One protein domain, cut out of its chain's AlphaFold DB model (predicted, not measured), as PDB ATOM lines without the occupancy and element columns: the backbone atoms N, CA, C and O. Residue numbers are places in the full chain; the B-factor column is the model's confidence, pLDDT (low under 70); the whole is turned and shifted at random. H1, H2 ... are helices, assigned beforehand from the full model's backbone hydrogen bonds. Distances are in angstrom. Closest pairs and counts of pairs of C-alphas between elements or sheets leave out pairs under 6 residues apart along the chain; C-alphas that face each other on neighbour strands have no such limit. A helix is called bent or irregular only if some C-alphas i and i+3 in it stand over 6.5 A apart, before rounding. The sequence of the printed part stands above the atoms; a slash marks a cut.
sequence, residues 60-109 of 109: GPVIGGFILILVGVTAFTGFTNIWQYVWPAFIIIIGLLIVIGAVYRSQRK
ATOM      1  N   GLY A  60      41.824  15.669  30.240       76.75
ATOM      2  CA  GLY A  60      41.099  16.333  29.144       76.75
ATOM      3  C   GLY A  60      39.644  15.861  28.992       76.75
ATOM      4  O   GLY A  60      38.726  16.680  29.086       76.75
ATOM      5  N   PRO A  61      39.408  14.548  28.818       80.50
ATOM      6  CA  PRO A  61      38.061  13.985  28.740       80.50
ATOM      7  C   PRO A  61      37.223  14.230  29.998       80.50
ATOM      8  O   PRO A  61      36.028  14.493  29.895       80.50
ATOM      9  N   VAL A  62      37.840  14.184  31.184       83.50
ATOM     10  CA  VAL A  62      37.142  14.417  32.457       83.50
ATOM     11  C   VAL A  62      36.666  15.863  32.574       83.50
ATOM     12  O   VAL A  62      35.511  16.096  32.928       83.50
ATOM     13  N   ILE A  63      37.509  16.838  32.224       84.81
ATOM     14  CA  ILE A  63      37.121  18.256  32.223       84.81
ATOM     15  C   ILE A  63      36.029  18.507  31.177       84.81
ATOM     16  O   ILE A  63      35.023  19.144  31.486       84.81
ATOM     17  N   GLY A  64      36.187  17.971  29.963       84.56
ATOM     18  CA  GLY A  64      35.188  18.109  28.899       84.56
ATOM     19  C   GLY A  64      33.835  17.506  29.281       84.56
ATOM     20  O   GLY A  64      32.799  18.141  29.093       84.56
ATOM     21  N   GLY A  65      33.845  16.318  29.892       86.31
ATOM     22  CA  GLY A  65      32.648  15.658  30.405       86.31
ATOM     23  C   GLY A  65      31.981  16.443  31.533       86.31
ATOM     24  O   GLY A  65      30.766  16.618  31.518       86.31
ATOM     25  N   PHE A  66      32.759  16.981  32.474       90.12
ATOM     26  CA  PHE A  66      32.229  17.795  33.569       90.12
ATOM     27  C   PHE A  66      31.549  19.073  33.063       90.12
ATOM     28  O   PHE A  66      30.439  19.389  33.490       90.12
ATOM     29  N   ILE A  67      32.160  19.769  32.100       88.06
ATOM     30  CA  ILE A  67      31.565  20.955  31.464       88.06
ATOM     31  C   ILE A  67      30.264  20.584  30.741       88.06
ATOM     32  O   ILE A  67      29.261  21.274  30.905       88.06
ATOM     33  N   LEU A  68      30.246  19.479  29.990       87.75
ATOM     34  CA  LEU A  68      29.042  18.994  29.306       87.75
ATOM     35  C   LEU A  68      27.907  18.650  30.278       87.75
ATOM     36  O   LEU A  68      26.760  19.009  30.024       87.75
ATOM     37  N   ILE A  69      28.219  17.999  31.402       89.19
ATOM     38  CA  ILE A  69      27.238  17.683  32.448       89.19
ATOM     39  C   ILE A  69      26.673  18.968  33.051       89.19
ATOM     40  O   ILE A  69      25.458  19.092  33.176       89.19
ATOM     41  N   LEU A  70      27.529  19.939  33.383       81.62
ATOM     42  CA  LEU A  70      27.082  21.230  33.902       81.62
ATOM     43  C   LEU A  70      26.149  21.933  32.914       81.62
ATOM     44  O   LEU A  70      25.074  22.359  33.314       81.62
ATOM     45  N   VAL A  71      26.510  21.993  31.629       81.94
ATOM     46  CA  VAL A  71      25.672  22.584  30.570       81.94
ATOM     47  C   VAL A  71      24.337  21.840  30.407       81.94
ATOM     48  O   VAL A  71      23.298  22.463  30.204       81.94
ATOM     49  N   GLY A  72      24.332  20.511  30.519       82.75
ATOM     50  CA  GLY A  72      23.107  19.712  30.438       82.75
ATOM     51  C   GLY A  72      22.173  19.933  31.631       82.75
ATOM     52  O   GLY A  72      20.973  20.141  31.453       82.75
ATOM     53  N   VAL A  73      22.718  19.938  32.851       81.38
ATOM     54  CA  VAL A  73      21.952  20.167  34.088       81.38
ATOM     55  C   VAL A  73      21.338  21.563  34.099       81.38
ATOM     56  O   VAL A  73      20.181  21.734  34.488       81.38
ATOM     57  N   THR A  74      22.081  22.567  33.643       70.50
ATOM     58  CA  THR A  74      21.611  23.952  33.603       70.50
ATOM     59  C   THR A  74      20.518  24.169  32.563       70.50
ATOM     60  O   THR A  74      19.543  24.866  32.846       70.50
ATOM     61  N   ALA A  75      20.627  23.515  31.404       73.31
ATOM     62  CA  ALA A  75      19.579  23.499  30.388       73.31
ATOM     63  C   ALA A  75      18.301  22.797  30.883       73.31
ATOM     64  O   ALA A  75      17.200  23.276  30.623       73.31
ATOM     65  N   PHE A  76      18.432  21.697  31.634       75.81
ATOM     66  CA  PHE A  76      17.295  20.920  32.141       75.81
ATOM     67  C   PHE A  76      16.532  21.616  33.274       75.81
ATOM     68  O   PHE A  76      15.308  21.557  33.345       75.81
ATOM     69  N   THR A  77      17.250  22.295  34.165       74.19
ATOM     70  CA  THR A  77      16.668  22.962  35.342       74.19
ATOM     71  C   THR A  77      16.103  24.355  35.037       74.19
ATOM     72  O   THR A  77      15.561  25.000  35.931       74.19
ATOM     73  N   GLY A  78      16.207  24.831  33.789       63.12
ATOM     74  CA  GLY A  78      15.697  26.145  33.383       63.12
ATOM     75  C   GLY A  78      16.497  27.320  33.953       63.12
ATOM     76  O   GLY A  78      16.011  28.451  33.963       63.12
ATOM     77  N   PHE A  79      17.726  27.077  34.418       63.44
ATOM     78  CA  PHE A  79      18.646  28.102  34.912       63.44
ATOM     79  C   PHE A  79      19.220  28.919  33.741       63.44
ATOM     80  O   PHE A  79      20.405  28.859  33.421       63.44
ATOM     81  N   THR A  80      18.387  29.726  33.089       63.53
ATOM     82  CA  THR A  80      18.799  30.624  31.995       63.53
ATOM     83  C   THR A  80      19.667  31.794  32.477       63.53
ATOM     84  O   THR A  80      20.372  32.409  31.683       63.53
ATOM     85  N   ASN A  81      19.689  32.059  33.788       68.25
ATOM     86  CA  ASN A  81      20.374  33.204  34.399       68.25
ATOM     87  C   ASN A  81      21.620  32.821  35.216       68.25
ATOM     88  O   ASN A  81      21.955  33.490  36.189       68.25
ATOM     89  N   ILE A  82      22.356  31.768  34.850       67.00
ATOM     90  CA  ILE A  82      23.645  31.437  35.508       67.00
ATOM     91  C   ILE A  82      24.617  32.605  35.463       67.00
ATOM     92  O   ILE A  82      25.332  32.868  36.428       67.00
ATOM     93  N   TRP A  83      24.586  33.351  34.362       68.75
ATOM     94  CA  TRP A  83      25.373  34.561  34.182       68.75
ATOM     95  C   TRP A  83      25.141  35.584  35.305       68.75
ATOM     96  O   TRP A  83      26.081  36.250  35.732       68.75
ATOM     97  N   GLN A  84      23.927  35.643  35.863       75.50
ATOM     98  CA  GLN A  84      23.581  36.534  36.970       75.50
ATOM     99  C   GLN A  84      24.265  36.147  38.288       75.50
ATOM    100  O   GLN A  84      24.506  37.020  39.115       75.50
ATOM    101  N   TYR A  85      24.605  34.872  38.489       78.00
ATOM    102  CA  TYR A  85      25.271  34.395  39.709       78.00
ATOM    103  C   TYR A  85      26.790  34.285  39.549       78.00
ATOM    104  O   TYR A  85      27.535  34.540  40.496       78.00
ATOM    105  N   VAL A  86      27.266  33.956  38.345       80.75
ATOM    106  CA  VAL A  86      28.696  33.771  38.061       80.75
ATOM    107  C   VAL A  86      29.474  35.086  38.162       80.75
ATOM    108  O   VAL A  86      30.541  35.106  38.774       80.75
ATOM    109  N   TRP A  87      28.945  36.197  37.633       79.38
ATOM    110  CA  TRP A  87      29.635  37.496  37.691       79.38
ATOM    111  C   TRP A  87      29.818  38.037  39.113       79.38
ATOM    112  O   TRP A  87      30.951  38.373  39.465       79.38
ATOM    113  N   PRO A  88      28.773  38.090  39.965       81.44
ATOM    114  CA  PRO A  88      28.941  38.507  41.354       81.44
ATOM    115  C   PRO A  88      29.917  37.617  42.123       81.44
ATOM    116  O   PRO A  88      30.774  38.135  42.835       81.44
ATOM    117  N   ALA A  89      29.848  36.293  41.943       82.94
ATOM    118  CA  ALA A  89      30.770  35.368  42.595       82.94
ATOM    119  C   ALA A  89      32.230  35.626  42.182       82.94
ATOM    120  O   ALA A  89      33.109  35.686  43.041       82.94
ATOM    121  N   PHE A  90      32.492  35.849  40.891       89.38
ATOM    122  CA  PHE A  90      33.832  36.156  40.385       89.38
ATOM    123  C   PHE A  90      34.383  37.473  40.949       89.38
ATOM    124  O   PHE A  90      35.527  37.521  41.402       89.38
ATOM    125  N   ILE A  91      33.557  38.524  40.994       91.44
ATOM    126  CA  ILE A  91      33.928  39.822  41.578       91.44
ATOM    127  C   ILE A  91      34.252  39.676  43.070       91.44
ATOM    128  O   ILE A  91      35.264  40.208  43.525       91.44
ATOM    129  N   ILE A  92      33.441  38.926  43.825       93.44
ATOM    130  CA  ILE A  92      33.678  38.664  45.253       93.44
ATOM    131  C   ILE A  92      35.009  37.929  45.455       93.44
ATOM    132  O   ILE A  92      35.801  38.327  46.309       93.44
ATOM    133  N   ILE A  93      35.290  36.896  44.655       94.44
ATOM    134  CA  ILE A  93      36.542  36.130  44.734       94.44
ATOM    135  C   ILE A  93      37.748  37.029  44.447       94.44
ATOM    136  O   ILE A  93      38.697  37.045  45.230       94.44
ATOM    137  N   ILE A  94      37.710  37.811  43.364       95.06
ATOM    138  CA  ILE A  94      38.789  38.752  43.031       95.06
ATOM    139  C   ILE A  94      38.984  39.774  44.152       95.06
ATOM    140  O   ILE A  94      40.117  40.015  44.569       95.06
ATOM    141  N   GLY A  95      37.896  40.349  44.671       95.56
ATOM    142  CA  GLY A  95      37.944  41.306  45.775       95.56
ATOM    143  C   GLY A  95      38.612  40.718  47.019       95.56
ATOM    144  O   GLY A  95      39.504  41.344  47.592       95.56
ATOM    145  N   LEU A  96      38.254  39.487  47.392       96.62
ATOM    146  CA  LEU A  96      38.879  38.774  48.507       96.62
ATOM    147  C   LEU A  96      40.373  38.536  48.275       96.62
ATOM    148  O   LEU A  96      41.165  38.781  49.183       96.62
ATOM    149  N   LEU A  97      40.784  38.120  47.074       96.06
ATOM    150  CA  LEU A  97      42.200  37.912  46.751       96.06
ATOM    151  C   LEU A  97      43.018  39.201  46.884       96.06
ATOM    152  O   LEU A  97      44.129  39.166  47.416       96.06
ATOM    153  N   ILE A  98      42.466  40.340  46.457       96.31
ATOM    154  CA  ILE A  98      43.115  41.650  46.601       96.31
ATOM    155  C   ILE A  98      43.257  42.019  48.081       96.31
ATOM    156  O   ILE A  98      44.347  42.401  48.505       96.31
ATOM    157  N   VAL A  99      42.191  41.875  48.879       96.06
ATOM    158  CA  VAL A  99      42.215  42.178  50.322       96.06
ATOM    159  C   VAL A  99      43.220  41.290  51.049       96.06
ATOM    160  O   VAL A  99      44.070  41.794  51.780       96.06
ATOM    161  N   ILE A 100      43.178  39.980  50.806       96.19
ATOM    162  CA  ILE A 100      44.114  39.016  51.390       96.19
ATOM    163  C   ILE A 100      45.547  39.370  50.984       96.19
ATOM    164  O   ILE A 100      46.422  39.445  51.844       96.19
ATOM    165  N   GLY A 101      45.793  39.651  49.701       92.06
ATOM    166  CA  GLY A 101      47.106  40.055  49.202       92.06
ATOM    167  C   GLY A 101      47.615  41.353  49.835       92.06
ATOM    168  O   GLY A 101      48.788  41.442  50.196       92.06
ATOM    169  N   ALA A 102      46.740  42.341  50.032       93.44
ATOM    170  CA  ALA A 102      47.070  43.600  50.693       93.44
ATOM    171  C   ALA A 102      47.422  43.396  52.173       93.44
ATOM    172  O   ALA A 102      48.436  43.919  52.637       93.44
ATOM    173  N   VAL A 103      46.637  42.590  52.897       95.69
ATOM    174  CA  VAL A 103      46.902  42.242  54.302       95.69
ATOM    175  C   VAL A 103      48.222  41.487  54.429       95.69
ATOM    176  O   VAL A 103      49.076  41.884  55.219       95.69
ATOM    177  N   TYR A 104      48.447  40.461  53.605       94.06
ATOM    178  CA  TYR A 104      49.700  39.700  53.604       94.06
ATOM    179  C   TYR A 104      50.914  40.571  53.275       94.06
ATOM    180  O   TYR A 104      51.970  40.410  53.882       94.06
ATOM    181  N   ARG A 105      50.784  41.506  52.328       85.69
ATOM    182  CA  ARG A 105      51.856  42.451  51.987       85.69
ATOM    183  C   ARG A 105      52.130  43.440  53.121       85.69
ATOM    184  O   ARG A 105      53.284  43.796  53.327       85.69
ATOM    185  N   SER A 106      51.095  43.866  53.841       84.69
ATOM    186  CA  SER A 106      51.220  44.744  55.009       84.69
ATOM    187  C   SER A 106      51.924  44.045  56.176       84.69
ATOM    188  O   SER A 106      52.774  44.646  56.819       84.69
ATOM    189  N   GLN A 107      51.637  42.758  56.399       79.50
ATOM    190  CA  GLN A 107      52.258  41.963  57.466       79.50
ATOM    191  C   GLN A 107      53.695  41.501  57.174       79.50
ATOM    192  O   GLN A 107      54.349  40.972  58.064       79.50
ATOM    193  N   ARG A 108      54.198  41.671  55.944       71.44
ATOM    194  CA  ARG A 108      55.603  41.388  55.585       71.44
ATOM    195  C   ARG A 108      56.535  42.604  55.715       71.44
ATOM    196  O   ARG A 108      57.644  42.560  55.183       71.44
ATOM    197  N   LYS A 109      56.089  43.684  56.357       53.41
ATOM    198  CA  LYS A 109      56.963  44.758  56.851       53.41
ATOM    199  C   LYS A 109      57.347  44.476  58.294       53.41
ATOM    200  O   LYS A 109      58.505  44.793  58.630       53.41
TER     201      LYS A 109
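Overview. This is residues 60 to 109 of the 109 residues of the protein "Zinc ribbon domain-containing protein" of Methanobacterium sp. BAmetb5 (UniProt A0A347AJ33). Two helices, a shorter H1 and a longer H2, meet near their ends through a tight link and open as a V, with nothing packed between the arms. Residues 60 to 70 of H1 stick out on one arm and residues 83 to 109 on the other, of which 83 to 107 belong to H2. The printed part has 50 residues, two named helices in the order H1, H2 and no named strand: all helix. It is extended and flat, with a radius of gyration of the C-alphas of 17.1 A and spans of 52 by 27 by 9 A.

Along the chain. Find C-alpha 60 at (41.099, 16.333, 29.144); from there H1, residues 60 to 76, runs 24.4 A to C-alpha 76 at (17.295, 20.920, 32.141). Pass five residues to reach H2, residues 82 to 107, which runs 37.6 A to C-alpha 107 at (52.258, 41.963, 57.466). H2 is neither bent nor irregular, but only just: C-alphas 84 and 87 are 6.2 A apart.

Arrangement. Look at Thr 74 and Ile 82: their C-alphas, the closest of H1 and H2, are 8.0 A apart, and the helices are close but not clearly touching. They run opposite ways at a steep tilt of 52 degrees. Every O i to N i+4 pair is within hydrogen-bond range in H1, and 21 of 22 in H2.

Size, cuts and confidence. The C-alphas farthest apart, those of Phe 76 and Lys 109, are 52.5 A apart. The printed part has no cut and ends at the chain's last residue. Confidence is under 70 at residues 78 to 83 and 109.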